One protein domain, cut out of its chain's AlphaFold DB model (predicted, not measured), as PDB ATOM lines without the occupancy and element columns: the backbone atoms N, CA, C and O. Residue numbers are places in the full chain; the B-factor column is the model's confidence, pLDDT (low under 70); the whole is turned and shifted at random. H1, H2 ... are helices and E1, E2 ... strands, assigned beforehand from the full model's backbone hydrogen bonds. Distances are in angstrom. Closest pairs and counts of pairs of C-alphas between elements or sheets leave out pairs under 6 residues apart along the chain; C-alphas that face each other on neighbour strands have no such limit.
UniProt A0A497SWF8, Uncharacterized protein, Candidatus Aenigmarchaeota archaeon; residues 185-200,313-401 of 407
ATOM      1  N   SER A 185     -46.039 -17.554 -49.448       94.25
ATOM      2  CA  SER A 185     -45.349 -18.776 -49.872       94.25
ATOM      3  C   SER A 185     -45.820 -19.984 -49.066       94.25
ATOM      4  O   SER A 185     -46.093 -21.047 -49.630       94.25
ATOM      5  N   TYR A 186     -45.996 -19.828 -47.752       94.44
ATOM      6  CA  TYR A 186     -46.504 -20.909 -46.906       94.44
ATOM      7  C   TYR A 186     -47.941 -21.297 -47.284       94.44
ATOM      8  O   TYR A 186     -48.270 -22.483 -47.400       94.44
ATOM      9  N   THR A 187     -48.794 -20.300 -47.520       94.56
ATOM     10  CA  THR A 187     -50.191 -20.515 -47.905       94.56
ATOM     11  C   THR A 187     -50.294 -21.174 -49.283       94.56
ATOM     12  O   THR A 187     -51.004 -22.172 -49.430       94.56
ATOM     13  N   LEU A 188     -49.519 -20.720 -50.272       94.50
ATOM     14  CA  LEU A 188     -49.457 -21.334 -51.604       94.50
ATOM     15  C   LEU A 188     -48.998 -22.793 -51.543       94.50
ATOM     16  O   LEU A 188     -49.671 -23.691 -52.053       94.50
ATOM     17  N   ASN A 189     -47.890 -23.063 -50.848       93.75
ATOM     18  CA  ASN A 189     -47.313 -24.406 -50.770       93.75
ATOM     19  C   ASN A 189     -48.162 -25.402 -49.960       93.75
ATOM     20  O   ASN A 189     -47.934 -26.615 -50.010       93.75
ATOM     21  N   THR A 190     -49.170 -24.915 -49.237       94.25
ATOM     22  CA  THR A 190     -50.164 -25.743 -48.541       94.25
ATOM     23  C   THR A 190     -51.535 -25.735 -49.222       94.25
ATOM     24  O   THR A 190     -52.491 -26.297 -48.681       94.25
ATOM     25  N   ASN A 191     -51.636 -25.179 -50.437       91.44
ATOM     26  CA  ASN A 191     -52.873 -25.021 -51.210       91.44
ATOM     27  C   ASN A 191     -53.978 -24.294 -50.422       91.44
ATOM     28  O   ASN A 191     -55.133 -24.727 -50.415       91.44
ATOM     29  N   GLY A 192     -53.608 -23.252 -49.677       91.81
ATOM     30  CA  GLY A 192     -54.530 -22.438 -48.885       91.81
ATOM     31  C   GLY A 192     -55.048 -23.094 -47.603       91.81
ATOM     32  O   GLY A 192     -55.922 -22.539 -46.944       91.81
ATOM     33  N   ARG A 193     -54.563 -24.289 -47.234       92.81
ATOM     34  CA  ARG A 193     -55.077 -25.015 -46.058       92.81
ATOM     35  C   ARG A 193     -54.475 -24.552 -44.746       92.81
ATOM     36  O   ARG A 193     -55.138 -24.651 -43.718       92.81
ATOM     37  N   VAL A 194     -53.219 -24.123 -44.775       94.56
ATOM     38  CA  VAL A 194     -52.506 -23.656 -43.589       94.56
ATOM     39  C   VAL A 194     -51.889 -22.312 -43.905       94.56
ATOM     40  O   VAL A 194     -51.152 -22.157 -44.869       94.56
ATOM     41  N   SER A 195     -52.188 -21.358 -43.043       94.12
ATOM     42  CA  SER A 195     -51.722 -19.991 -43.140       94.12
ATOM     43  C   SER A 195     -50.951 -19.646 -41.879       94.12
ATOM     44  O   SER A 195     -51.369 -19.999 -40.769       94.12
ATOM     45  N   ILE A 196     -49.825 -18.965 -42.050       95.94
ATOM     46  CA  ILE A 196     -49.044 -18.409 -40.949       95.94
ATOM     47  C   ILE A 196     -48.811 -16.929 -41.193       95.94
ATOM     48  O   ILE A 196     -48.963 -16.436 -42.306       95.94
ATOM     49  N   LYS A 197     -48.465 -16.214 -40.127       97.50
ATOM     50  CA  LYS A 197     -48.204 -14.778 -40.181       97.50
ATOM     51  C   LYS A 197     -46.755 -14.501 -39.850       97.50
ATOM     52  O   LYS A 197     -46.214 -15.169 -38.968       97.50
ATOM     53  N   PHE A 198     -46.189 -13.471 -40.466       98.06
ATOM     54  CA  PHE A 198     -44.869 -12.974 -40.104       98.06
ATOM     55  C   PHE A 198     -44.855 -12.548 -38.637       98.06
ATOM     56  O   PHE A 198     -45.668 -11.731 -38.193       98.06
ATOM     57  N   LYS A 199     -43.935 -13.141 -37.883       97.19
ATOM     58  CA  LYS A 199     -43.670 -12.844 -36.477       97.19
ATOM     59  C   LYS A 199     -42.172 -12.923 -36.275       97.19
ATOM     60  O   LYS A 199     -41.603 -13.990 -36.482       97.19
ATOM     61  N   ASP A 200     -41.573 -11.825 -35.860       95.94
ATOM     62  CA  ASP A 200     -40.154 -11.794 -35.540       95.94
ATOM     63  C   ASP A 200     -39.845 -12.654 -34.298       95.94
ATOM     64  O   ASP A 200     -40.661 -12.753 -33.371       95.94
ATOM     65  N   TYR A 313     -41.979 -18.603 -35.219       97.75
ATOM     66  CA  TYR A 313     -41.244 -17.352 -35.365       97.75
ATOM     67  C   TYR A 313     -40.321 -17.421 -36.578       97.75
ATOM     68  O   TYR A 313     -39.726 -18.464 -36.859       97.75
ATOM     69  N   TYR A 314     -40.224 -16.291 -37.265       97.19
ATOM     70  CA  TYR A 314     -39.282 -16.058 -38.339       97.19
ATOM     71  C   TYR A 314     -37.950 -15.621 -37.756       97.19
ATOM     72  O   TYR A 314     -37.901 -14.938 -36.734       97.19
ATOM     73  N   VAL A 315     -36.882 -16.042 -38.410       94.31
ATOM     74  CA  VAL A 315     -35.510 -15.737 -38.032       94.31
ATOM     75  C   VAL A 315     -34.752 -15.259 -39.262       94.31
ATOM     76  O   VAL A 315     -35.019 -15.718 -40.377       94.31
ATOM     77  N   ASP A 316     -33.813 -14.345 -39.049       91.62
ATOM     78  CA  ASP A 316     -32.943 -13.831 -40.103       91.62
ATOM     79  C   ASP A 316     -32.067 -14.958 -40.645       91.62
ATOM     80  O   ASP A 316     -31.272 -15.540 -39.909       91.62
ATOM     81  N   GLY A 317     -32.195 -15.267 -41.929       88.75
ATOM     82  CA  GLY A 317     -31.527 -16.413 -42.529       88.75
ATOM     83  C   GLY A 317     -31.294 -16.246 -44.023       88.75
ATOM     84  O   GLY A 317     -31.057 -15.141 -44.513       88.75
ATOM     85  N   ASN A 318     -31.310 -17.354 -44.764       86.19
ATOM     86  CA  ASN A 318     -31.087 -17.342 -46.216       86.19
ATOM     87  C   ASN A 318     -32.259 -17.927 -47.011       86.19
ATOM     88  O   ASN A 318     -32.139 -18.136 -48.220       86.19
ATOM     89  N   GLY A 319     -33.389 -18.171 -46.347       92.19
ATOM     90  CA  GLY A 319     -34.654 -18.419 -47.018       92.19
ATOM     91  C   GLY A 319     -35.126 -17.229 -47.863       92.19
ATOM     92  O   GLY A 319     -34.525 -16.153 -47.844       92.19
ATOM     93  N   PRO A 320     -36.207 -17.406 -48.638       95.31
ATOM     94  CA  PRO A 320     -36.743 -16.370 -49.508       95.31
ATOM     95  C   PRO A 320     -37.164 -15.135 -48.702       95.31
ATOM     96  O   PRO A 320     -37.787 -15.247 -47.638       95.31
ATOM     97  N   SER A 321     -36.838 -13.955 -49.233       96.88
ATOM     98  CA  SER A 321     -37.288 -12.674 -48.685       96.88
ATOM     99  C   SER A 321     -38.807 -12.518 -48.802       96.88
ATOM    100  O   SER A 321     -39.479 -13.286 -49.491       96.88
ATOM    101  N   PHE A 322     -39.382 -11.486 -48.179       97.81
ATOM    102  CA  PHE A 322     -40.811 -11.199 -48.346       97.81
ATOM    103  C   PHE A 322     -41.216 -11.016 -49.823       97.81
ATOM    104  O   PHE A 322     -42.280 -11.483 -50.229       97.81
ATOM    105  N   PHE A 323     -40.360 -10.398 -50.645       98.19
ATOM    106  CA  PHE A 323     -40.653 -10.185 -52.069       98.19
ATOM    107  C   PHE A 323     -40.537 -11.497 -52.850       98.19
ATOM    108  O   PHE A 323     -41.441 -11.818 -53.613       98.19
ATOM    109  N   ASP A 324     -39.519 -12.316 -52.564       97.81
ATOM    110  CA  ASP A 324     -39.403 -13.660 -53.147       97.81
ATOM    111  C   ASP A 324     -40.636 -14.518 -52.816       97.81
ATOM    112  O   ASP A 324     -41.167 -15.222 -53.673       97.81
ATOM    113  N   ARG A 325     -41.144 -14.431 -51.579       97.62
ATOM    114  CA  ARG A 325     -42.342 -15.164 -51.139       97.62
ATOM    115  C   ARG A 325     -43.596 -14.720 -51.892       97.62
ATOM    116  O   ARG A 325     -44.412 -15.572 -52.240       97.62
ATOM    117  N   LEU A 326     -43.750 -13.422 -52.164       98.12
ATOM    118  CA  LEU A 326     -44.837 -12.892 -52.999       98.12
ATOM    119  C   LEU A 326     -44.734 -13.361 -54.454       98.12
ATOM    120  O   LEU A 326     -45.754 -13.589 -55.097       98.12
ATOM    121  N   GLU A 327     -43.520 -13.543 -54.961       97.50
ATOM    122  CA  GLU A 327     -43.236 -14.061 -56.305       97.50
ATOM    123  C   GLU A 327     -43.315 -15.598 -56.380       97.50
ATOM    124  O   GLU A 327     -43.054 -16.194 -57.423       97.50
ATOM    125  N   ASN A 328     -43.698 -16.263 -55.280       95.50
ATOM    126  CA  ASN A 328     -43.709 -17.722 -55.143       95.50
ATOM    127  C   ASN A 328     -42.333 -18.370 -55.425       95.50
ATOM    128  O   ASN A 328     -42.227 -19.488 -55.934       95.50
ATOM    129  N   SER A 329     -41.262 -17.661 -55.077       94.94
ATOM    130  CA  SER A 329     -39.890 -18.152 -55.102       94.94
ATOM    131  C   SER A 329     -39.523 -18.769 -53.749       94.94
ATOM    132  O   SER A 329     -39.776 -18.206 -52.684       94.94
ATOM    133  N   LEU A 330     -38.891 -19.946 -53.789       93.62
ATOM    134  CA  LEU A 330     -38.300 -20.606 -52.614       93.62
ATOM    135  C   LEU A 330     -36.803 -20.304 -52.461       93.62
ATOM    136  O   LEU A 330     -36.137 -20.892 -51.611       93.62
ATOM    137  N   THR A 331     -36.266 -19.421 -53.300       92.12
ATOM    138  CA  THR A 331     -34.857 -19.024 -53.292       92.12
ATOM    139  C   THR A 331     -34.729 -17.560 -52.927       92.12
ATOM    140  O   THR A 331     -35.521 -16.741 -53.386       92.12
ATOM    141  N   ASN A 332     -33.707 -17.232 -52.145       91.88
ATOM    142  CA  ASN A 332     -33.396 -15.853 -51.818       91.88
ATOM    143  C   ASN A 332     -32.712 -15.153 -53.000       91.88
ATOM    144  O   ASN A 332     -31.563 -15.464 -53.326       91.88
ATOM    145  N   SER A 333     -33.397 -14.198 -53.630       92.62
ATOM    146  CA  SER A 333     -32.797 -13.353 -54.672       92.62
ATOM    147  C   SER A 333     -32.085 -12.119 -54.102       92.62
ATOM    148  O   SER A 333     -31.393 -11.408 -54.835       92.62
ATOM    149  N   ARG A 334     -32.215 -11.869 -52.790       90.56
ATOM    150  CA  ARG A 334     -31.774 -10.653 -52.092       90.56
ATOM    151  C   ARG A 334     -30.885 -11.013 -50.894       90.56
ATOM    152  O   ARG A 334     -31.368 -11.130 -49.767       90.56
ATOM    153  N   PRO A 335     -29.569 -11.191 -51.108       87.12
ATOM    154  CA  PRO A 335     -28.644 -11.563 -50.042       87.12
ATOM    155  C   PRO A 335     -28.757 -10.644 -48.819       87.12
ATOM    156  O   PRO A 335     -28.708  -9.424 -48.955       87.12
ATOM    157  N   GLY A 336     -28.897 -11.238 -47.632       87.94
ATOM    158  CA  GLY A 336     -29.084 -10.513 -46.371       87.94
ATOM    159  C   GLY A 336     -30.534 -10.151 -46.034       87.94
ATOM    160  O   GLY A 336     -30.764  -9.723 -44.914       87.94
ATOM    161  N   MET A 337     -31.486 -10.366 -46.952       92.44
ATOM    162  CA  MET A 337     -32.922 -10.117 -46.743       92.44
ATOM    163  C   MET A 337     -33.737 -11.413 -46.547       92.44
ATOM    164  O   MET A 337     -34.928 -11.475 -46.864       92.44
ATOM    165  N   GLY A 338     -33.064 -12.495 -46.149       92.62
ATOM    166  CA  GLY A 338     -33.646 -13.829 -46.101       92.62
ATOM    167  C   GLY A 338     -34.357 -14.113 -44.784       92.62
ATOM    168  O   GLY A 338     -33.894 -13.737 -43.709       92.62
ATOM    169  N   LEU A 339     -35.470 -14.830 -44.880       95.00
ATOM    170  CA  LEU A 339     -36.309 -15.192 -43.746       95.00
ATOM    171  C   LEU A 339     -36.496 -16.703 -43.696       95.00
ATOM    172  O   LEU A 339     -36.913 -17.295 -44.693       95.00
ATOM    173  N   ASP A 340     -36.280 -17.297 -42.526       94.44
ATOM    174  CA  ASP A 340     -36.507 -18.721 -42.277       94.44
ATOM    175  C   ASP A 340     -37.558 -18.930 -41.187       94.44
ATOM    176  O   ASP A 340     -37.605 -18.214 -40.189       94.44
ATOM    177  N   VAL A 341     -38.420 -19.932 -41.368       96.62
ATOM    178  CA  VAL A 341     -39.415 -20.331 -40.364       96.62
ATOM    179  C   VAL A 341     -39.546 -21.844 -40.319       96.62
ATOM    180  O   VAL A 341     -39.403 -22.542 -41.326       96.62
ATOM    181  N   PHE A 342     -39.852 -22.383 -39.140       97.31
ATOM    182  CA  PHE A 342     -40.097 -23.810 -39.017       97.31
ATOM    183  C   PHE A 342     -41.512 -24.216 -39.456       97.31
ATOM    184  O   PHE A 342     -42.535 -23.761 -38.939       97.31
ATOM    185  N   VAL A 343     -41.573 -25.202 -40.346       97.31
ATOM    186  CA  VAL A 343     -42.776 -25.935 -40.716       97.31
ATOM    187  C   VAL A 343     -43.226 -26.829 -39.568       97.31
ATOM    188  O   VAL A 343     -42.509 -27.724 -39.105       97.31
ATOM    189  N   ARG A 344     -44.479 -26.644 -39.157       95.81
ATOM    190  CA  ARG A 344     -45.168 -27.503 -38.198       95.81
ATOM    191  C   ARG A 344     -45.822 -28.684 -38.901       95.81
ATOM    192  O   ARG A 344     -46.971 -28.638 -39.322       95.81
ATOM    193  N   LYS A 345     -45.049 -29.760 -39.044       95.44
ATOM    194  CA  LYS A 345     -45.466 -31.012 -39.700       95.44
ATOM    195  C   LYS A 345     -46.700 -31.656 -39.063       95.44
ATOM    196  O   LYS A 345     -47.480 -32.289 -39.761       95.44
ATOM    197  N   ASP A 346     -46.853 -31.510 -37.755       94.06
ATOM    198  CA  ASP A 346     -48.038 -31.918 -37.005       94.06
ATOM    199  C   ASP A 346     -49.275 -31.121 -37.434       94.06
ATOM    200  O   ASP A 346     -50.276 -31.724 -37.805       94.06
ATOM    201  N   ILE A 347     -49.162 -29.792 -37.537       94.38
ATOM    202  CA  ILE A 347     -50.250 -28.944 -38.046       94.38
ATOM    203  C   ILE A 347     -50.597 -29.329 -39.489       94.38
ATOM    204  O   ILE A 347     -51.766 -29.496 -39.816       94.38
ATOM    205  N   LEU A 348     -49.603 -29.541 -40.360       95.50
ATOM    206  CA  LEU A 348     -49.874 -29.978 -41.735       95.50
ATOM    207  C   LEU A 348     -50.675 -31.297 -41.777       95.50
ATOM    208  O   LEU A 348     -51.611 -31.416 -42.568       95.50
ATOM    209  N   ALA A 349     -50.334 -32.264 -40.917       94.75
ATOM    210  CA  ALA A 349     -51.059 -33.530 -40.816       94.75
ATOM    211  C   ALA A 349     -52.513 -33.330 -40.365       94.75
ATOM    212  O   ALA A 349     -53.412 -33.941 -40.945       94.75
ATOM    213  N   ASP A 350     -52.750 -32.453 -39.385       94.62
ATOM    214  CA  ASP A 350     -54.089 -32.156 -38.859       94.62
ATOM    215  C   ASP A 350     -55.017 -31.563 -39.935       94.62
ATOM    216  O   ASP A 350     -56.211 -31.859 -39.967       94.62
ATOM    217  N   TYR A 351     -54.462 -30.800 -40.884       94.62
ATOM    218  CA  TYR A 351     -55.183 -30.280 -42.058       94.62
ATOM    219  C   TYR A 351     -55.248 -31.267 -43.245       94.62
ATOM    220  O   TYR A 351     -55.682 -30.919 -44.355       94.62
ATOM    221  N   GLY A 352     -54.839 -32.520 -43.026       93.62
ATOM    222  CA  GLY A 352     -54.914 -33.607 -43.999       93.62
ATOM    223  C   GLY A 352     -53.916 -33.488 -45.153       93.62
ATOM    224  O   GLY A 352     -54.149 -34.069 -46.215       93.62
ATOM    225  N   LEU A 353     -52.834 -32.721 -44.984       94.44
ATOM    226  CA  LEU A 353     -51.760 -32.627 -45.971       94.44
ATOM    227  C   LEU A 353     -50.789 -33.800 -45.828       94.44
ATOM    228  O   LEU A 353     -50.531 -34.306 -44.735       94.44
ATOM    229  N   PHE A 354     -50.202 -34.218 -46.948       92.38
ATOM    230  CA  PHE A 354     -49.126 -35.202 -46.927       92.38
ATOM    231  C   PHE A 354     -47.862 -34.597 -46.299       92.38
ATOM    232  O   PHE A 354     -47.368 -33.558 -46.741       92.38
ATOM    233  N   VAL A 355     -47.312 -35.271 -45.286       93.62
ATOM    234  CA  VAL A 355     -46.172 -34.773 -44.509       93.62
ATOM    235  C   VAL A 355     -44.871 -35.449 -44.926       93.62
ATOM    236  O   VAL A 355     -44.701 -36.663 -44.792       93.62
ATOM    237  N   LYS A 356     -43.892 -34.642 -45.345       93.00
ATOM    238  CA  LYS A 356     -42.538 -35.103 -45.684       93.00
ATOM    239  C   LYS A 356     -41.702 -35.272 -44.402       93.00
ATOM    240  O   LYS A 356     -40.919 -34.400 -44.027       93.00
ATOM    241  N   LEU A 357     -41.880 -36.390 -43.692       89.81
ATOM    242  CA  LEU A 357     -41.266 -36.616 -42.367       89.81
ATOM    243  C   LEU A 357     -39.731 -36.516 -42.356       89.81
ATOM    244  O   LEU A 357     -39.161 -36.055 -41.369       89.81
ATOM    245  N   SER A 358     -39.075 -36.919 -43.445       89.31
ATOM    246  CA  SER A 358     -37.616 -36.945 -43.592       89.31
ATOM    247  C   SER A 358     -37.016 -35.688 -44.227       89.31
ATOM    248  O   SER A 358     -35.866 -35.738 -44.639       89.31
ATOM    249  N   ARG A 359     -37.773 -34.593 -44.378       93.00
ATOM    250  CA  ARG A 359     -37.229 -33.298 -44.832       93.00
ATOM    251  C   ARG A 359     -36.977 -32.366 -43.660       93.00
ATOM    252  O   ARG A 359     -37.627 -32.534 -42.632       93.00
ATOM    253  N   SER A 360     -36.083 -31.392 -43.832       95.44
ATOM    254  CA  SER A 360     -35.878 -30.304 -42.867       95.44
ATOM    255  C   SER A 360     -37.198 -29.632 -42.496       95.44
ATOM    256  O   SER A 360     -38.144 -29.622 -43.284       95.44
ATOM    257  N   ASN A 361     -37.277 -29.115 -41.277       96.50
ATOM    258  CA  ASN A 361     -38.374 -28.267 -40.852       96.50
ATOM    259  C   ASN A 361     -38.190 -26.819 -41.307       96.50
ATOM    260  O   ASN A 361     -39.150 -26.081 -41.172       96.50
ATOM    261  N   VAL A 362     -37.044 -26.406 -41.848       95.62
ATOM    262  CA  VAL A 362     -36.912 -25.078 -42.469       95.62
ATOM    263  C   VAL A 362     -37.811 -25.015 -43.706       95.62
ATOM    264  O   VAL A 362     -37.782 -25.920 -44.537       95.62
ATOM    265  N   ASP A 363     -38.661 -23.998 -43.796       95.12
ATOM    266  CA  ASP A 363     -39.780 -23.917 -44.737       95.12
ATOM    267  C   ASP A 363     -39.389 -24.015 -46.209       95.12
ATOM    268  O   ASP A 363     -39.891 -24.895 -46.914       95.12
ATOM    269  N   HIS A 364     -38.467 -23.181 -46.673       93.81
ATOM    270  CA  HIS A 364     -38.078 -23.170 -48.077       93.81
ATOM    271  C   HIS A 364     -37.409 -24.495 -48.484       93.81
ATOM    272  O   HIS A 364     -37.670 -25.025 -49.565       93.81
ATOM    273  N   ILE A 365     -36.666 -25.125 -47.566       94.62
ATOM    274  CA  ILE A 365     -36.111 -26.474 -47.741       94.62
ATOM    275  C   ILE A 365     -37.202 -27.552 -47.684       94.62
ATOM    276  O   ILE A 365     -37.132 -28.551 -48.404       94.62
ATOM    277  N   TYR A 366     -38.213 -27.412 -46.832       95.81
ATOM    278  CA  TYR A 366     -39.311 -28.373 -46.710       95.81
ATOM    279  C   TYR A 366     -40.173 -28.410 -47.980       95.81
ATOM    280  O   TYR A 366     -40.559 -29.492 -48.453       95.81
ATOM    281  N   PHE A 367     -40.476 -27.234 -48.532       94.69
ATOM    282  CA  PHE A 367     -41.329 -27.091 -49.707       94.69
ATOM    283  C   PHE A 367     -40.601 -27.417 -51.012       94.69
ATOM    284  O   PHE A 367     -41.210 -28.053 -51.875       94.69
ATOM    285  N   ASN A 368     -39.293 -27.157 -51.103       91.75
ATOM    286  CA  ASN A 368     -38.477 -27.549 -52.253       91.75
ATOM    287  C   ASN A 368     -38.401 -29.093 -52.425       91.75
ATOM    288  O   ASN A 368     -38.706 -29.897 -51.530       91.75
ATOM    289  N   THR A 369     -38.038 -29.526 -53.630       87.12
ATOM    290  CA  THR A 369     -37.789 -30.905 -54.048       87.12
ATOM    291  C   THR A 369     -36.340 -31.350 -53.880       87.12
ATOM    292  O   THR A 369     -36.116 -32.554 -53.747       87.12
ATOM    293  N   ASP A 370     -35.376 -30.430 -53.816       86.12
ATOM    294  CA  ASP A 370     -33.947 -30.771 -53.801       86.12
ATOM    295  C   ASP A 370     -33.579 -31.674 -52.617       86.12
ATOM    296  O   ASP A 370     -34.065 -31.455 -51.507       86.12
ATOM    297  N   PRO A 371     -32.790 -32.742 -52.798       83.44
ATOM    298  CA  PRO A 371     -32.409 -33.610 -51.693       83.44
ATOM    299  C   PRO A 371     -31.417 -32.892 -50.774       83.44
ATOM    300  O   PRO A 371     -30.414 -32.364 -51.238       83.44
ATOM    301  N   VAL A 372     -31.680 -32.923 -49.467       88.50
ATOM    302  CA  VAL A 372     -30.846 -32.256 -48.462       88.50
ATOM    303  C   VAL A 372     -30.580 -33.197 -47.290       88.50
ATOM    304  O   VAL A 372     -31.500 -33.850 -46.774       88.50
ATOM    305  N   ASN A 373     -29.317 -33.256 -46.860       89.75
ATOM    306  CA  ASN A 373     -28.924 -33.991 -45.661       89.75
ATOM    307  C   ASN A 373     -29.573 -33.350 -44.439       89.75
ATOM    308  O   ASN A 373     -29.478 -32.143 -44.239       89.75
ATOM    309  N   ASN A 374     -30.226 -34.162 -43.618       93.06
ATOM    310  CA  ASN A 374     -30.904 -33.678 -42.429       93.06
ATOM    311  C   ASN A 374     -30.771 -34.652 -41.267       93.06
ATOM    312  O   ASN A 374     -30.602 -35.857 -41.454       93.06
ATOM    313  N   TYR A 375     -30.878 -34.097 -40.069       96.25
ATOM    314  CA  TYR A 375     -30.581 -34.767 -38.816       96.25
ATOM    315  C   TYR A 375     -31.762 -34.671 -37.865       96.25
ATOM    316  O   TYR A 375     -32.583 -33.750 -37.953       96.25
ATOM    317  N   ARG A 376     -31.861 -35.624 -36.939       96.56
ATOM    318  CA  ARG A 376     -32.749 -35.471 -35.783       96.56
ATOM    319  C   ARG A 376     -32.073 -34.565 -34.771       96.56
ATOM    320  O   ARG A 376     -30.855 -34.554 -34.693       96.56
ATOM    321  N   VAL A 377     -32.864 -33.854 -33.976       97.44
ATOM    322  CA  VAL A 377     -32.356 -33.007 -32.890       97.44
ATOM    323  C   VAL A 377     -32.836 -33.575 -31.561       97.44
ATOM    324  O   VAL A 377     -34.030 -33.843 -31.390       97.44
ATOM    325  N   LYS A 378     -31.912 -33.800 -30.625       97.38
ATOM    326  CA  LYS A 378     -32.220 -34.247 -29.263       97.38
ATOM    327  C   LYS A 378     -33.182 -33.253 -28.607       97.38
ATOM    328  O   LYS A 378     -33.028 -32.042 -28.718       97.38
ATOM    329  N   GLY A 379     -34.210 -33.781 -27.953       95.31
ATOM    330  CA  GLY A 379     -35.252 -33.005 -27.273       95.31
ATOM    331  C   GLY A 379     -36.325 -32.360 -28.148       95.31
ATOM    332  O   GLY A 379     -37.291 -31.824 -27.606       95.31
ATOM    333  N   MET A 380     -36.216 -32.475 -29.472       96.81
ATOM    334  CA  MET A 380     -37.291 -32.119 -30.398       96.81
ATOM    335  C   MET A 380     -38.116 -33.361 -30.783       96.81
ATOM    336  O   MET A 380     -37.627 -34.492 -30.671       96.81
ATOM    337  N   PRO A 381     -39.372 -33.199 -31.243       93.88
ATOM    338  CA  PRO A 381     -40.199 -34.327 -31.667       93.88
ATOM    339  C   PRO A 381     -39.537 -35.185 -32.746       93.88
ATOM    340  O   PRO A 381     -38.765 -34.703 -33.571       93.88
ATOM    341  N   SER A 382     -39.917 -36.460 -32.827       91.19
ATOM    342  CA  SER A 382     -39.343 -37.412 -33.792       91.19
ATOM    343  C   SER A 382     -39.589 -37.058 -35.264       91.19
ATOM    344  O   SER A 382     -38.944 -37.642 -36.139       91.19
ATOM    345  N   SER A 383     -40.496 -36.122 -35.557       92.81
ATOM    346  CA  SER A 383     -40.739 -35.548 -36.884       92.81
ATOM    347  C   SER A 383     -39.883 -34.311 -37.174       92.81
ATOM    348  O   SER A 383     -39.755 -33.940 -38.339       92.81
ATOM    349  N   PHE A 384     -39.279 -33.690 -36.159       96.81
ATOM    350  CA  PHE A 384     -38.414 -32.529 -36.324       96.81
ATOM    351  C   PHE A 384     -37.086 -32.946 -36.957       96.81
ATOM    352  O   PHE A 384     -36.418 -33.883 -36.505       96.81
ATOM    353  N   ARG A 385     -36.723 -32.273 -38.040       96.44
ATOM    354  CA  ARG A 385     -35.458 -32.435 -38.746       96.44
ATOM    355  C   ARG A 385     -34.866 -31.067 -39.002       96.44
ATOM    356  O   ARG A 385     -35.606 -30.122 -39.256       96.44
ATOM    357  N   ILE A 386     -33.551 -31.010 -39.015       96.44
ATOM    358  CA  ILE A 386     -32.803 -29.823 -39.404       96.44
ATOM    359  C   ILE A 386     -31.772 -30.224 -40.445       96.44
ATOM    360  O   ILE A 386     -31.189 -31.305 -40.350       96.44
ATOM    361  N   ASP A 387     -31.609 -29.410 -41.472       94.56
ATOM    362  CA  ASP A 387     -30.553 -29.596 -42.454       94.56
ATOM    363  C   ASP A 387     -29.250 -28.911 -42.034       94.56
ATOM    364  O   ASP A 387     -29.200 -28.207 -41.030       94.56
ATOM    365  N   ASN A 388     -28.190 -29.165 -42.800       92.75
ATOM    366  CA  ASN A 388     -26.874 -28.551 -42.631       92.75
ATOM    367  C   ASN A 388     -26.471 -27.741 -43.875       92.75
ATOM    368  O   ASN A 388     -25.287 -27.653 -44.200       92.75
ATOM    369  N   GLU A 389     -27.449 -27.203 -44.606       87.44
ATOM    370  CA  GLU A 389     -27.162 -26.279 -45.700       87.44
ATOM    371  C   GLU A 389     -26.676 -24.948 -45.128       87.44
ATOM    372  O   GLU A 389     -27.059 -24.543 -44.027       87.44
ATOM    373  N   THR A 390     -25.783 -24.286 -45.863       79.94
ATOM    374  CA  THR A 390     -25.183 -23.019 -45.441       79.94
ATOM    375  C   THR A 390     -26.107 -21.844 -45.749       79.94
ATOM    376  O   THR A 390     -26.428 -21.576 -46.906       79.94
ATOM    377  N   CYS A 391     -26.461 -21.093 -44.711       64.38
ATOM    378  CA  CYS A 391     -27.171 -19.823 -44.767       64.38
ATOM    379  C   CYS A 391     -26.190 -18.669 -44.569       64.38
ATOM    380  O   CYS A 391     -25.758 -18.366 -43.457       64.38
ATOM    381  N   ALA A 392     -25.819 -18.018 -45.673       68.25
ATOM    382  CA  ALA A 392     -24.784 -16.988 -45.703       68.25
ATOM    383  C   ALA A 392     -23.441 -17.473 -45.110       68.25
ATOM    384  O   ALA A 392     -22.642 -18.068 -45.834       68.25
ATOM    385  N   SER A 393     -23.179 -17.219 -43.824       76.00
ATOM    386  CA  SER A 393     -21.940 -17.591 -43.123       76.00
ATOM    387  C   SER A 393     -22.067 -18.788 -42.176       76.00
ATOM    388  O   SER A 393     -21.031 -19.330 -41.794       76.00
ATOM    389  N   LEU A 394     -23.283 -19.200 -41.800       85.50
ATOM    390  CA  LEU A 394     -23.542 -20.293 -40.857       85.50
ATOM    391  C   LEU A 394     -24.483 -21.318 -41.483       85.50
ATOM    392  O   LEU A 394     -25.417 -20.965 -42.190       85.50
ATOM    393  N   SER A 395     -24.274 -22.600 -41.218       91.62
ATOM    394  CA  SER A 395     -25.266 -23.634 -41.527       91.62
ATOM    395  C   SER A 395     -26.508 -23.521 -40.644       91.62
ATOM    396  O   SER A 395     -26.441 -22.965 -39.551       91.62
ATOM    397  N   HIS A 396     -27.642 -24.093 -41.063       93.56
ATOM    398  CA  HIS A 396     -28.832 -24.127 -40.203       93.56
ATOM    399  C   HIS A 396     -28.567 -24.802 -38.848       93.56
ATOM    400  O   HIS A 396     -29.075 -24.338 -37.828       93.56
ATOM    401  N   VAL A 397     -27.739 -25.855 -38.787       95.00
ATOM    402  CA  VAL A 397     -27.396 -26.468 -37.491       95.00
ATOM    403  C   VAL A 397     -26.638 -25.502 -36.579       95.00
ATOM    404  O   VAL A 397     -26.912 -25.494 -35.386       95.00
ATOM    405  N   GLU A 398     -25.746 -24.673 -37.128       93.88
ATOM    406  CA  GLU A 398     -24.990 -23.663 -36.374       93.88
ATOM    407  C   GLU A 398     -25.874 -22.468 -35.998       93.88
ATOM    408  O   GLU A 398     -25.848 -22.007 -34.861       93.88
ATOM    409  N   MET A 399     -26.704 -22.000 -36.931       92.94
ATOM    410  CA  MET A 399     -27.649 -20.900 -36.728       92.94
ATOM    411  C   MET A 399     -28.611 -21.192 -35.573       92.94
ATOM    412  O   MET A 399     -28.864 -20.328 -34.736       92.94
ATOM    413  N   PHE A 400     -29.127 -22.422 -35.501       94.94
ATOM    414  CA  PHE A 400     -30.019 -22.853 -34.428       94.94
ATOM    415  C   PHE A 400     -29.282 -23.451 -33.213       94.94
ATOM    416  O   PHE A 400     -29.943 -23.866 -32.261       94.94
ATOM    417  N   GLY A 401     -27.944 -23.487 -33.211       95.44
ATOM    418  CA  GLY A 401     -27.124 -23.968 -32.091       95.44
ATOM    419  C   GLY A 401     -27.336 -25.447 -31.742       95.44
ATOM    420  O   GLY A 401     -27.360 -25.831 -30.571       95.44
TER     421      GLY A 401
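This is residues 185 to 200 and 313 to 401 of the 407 residues of an uncharacterized protein of Candidatus Aenigmarchaeota archaeon (UniProt A0A497SWF8). Little regular structure: a rounded body, mostly loops, has H4 and strand E2 nearest its middle, with E1 paired antiparallel to E2 on the side away from H4, and the short helices H1, H2, H3 and H5 farther out. Of 105 printed residues, 33 are in named elements, in the order H1 E1 H2 E2 H3 H4 H5, class mixed. It is compact: radius of gyration of the C-alphas 13.0 A, spans 34 by 32 by 26 A.

Find H1, residues 185 to 189, from C-alpha 185 at (-45.349, -18.776, -49.872). Then come E1, 314 to 317; H2, 322 to 326; E2, 338 to 341, 10.4 A long; H3, 345 to 350, 8.7 A; H4, 363 to 367; H5, 396 to 399, ending at (-27.649, -20.900, -36.728).

Between E1 and E2, look for N 315 and O 340, 2.9 A, within hydrogen-bond range. The closest C-alphas of E2 and H4, Val 341 and Asp 363, are 5.7 A apart. H1 is close but not clearly touching H2, closest C-alphas Ser 185 and Arg 325, 4.9 A. H3 and H5 are apart. Every O i to N i+4 pair is within range in H1 to H4; H5 is too short for one.

Across the cut, C-alphas 200 and 313 are 5.7 A apart. H2 to E2, H3 to H4 and H4 to H5 are long links. Residues 391 to 392 have pLDDT under 70.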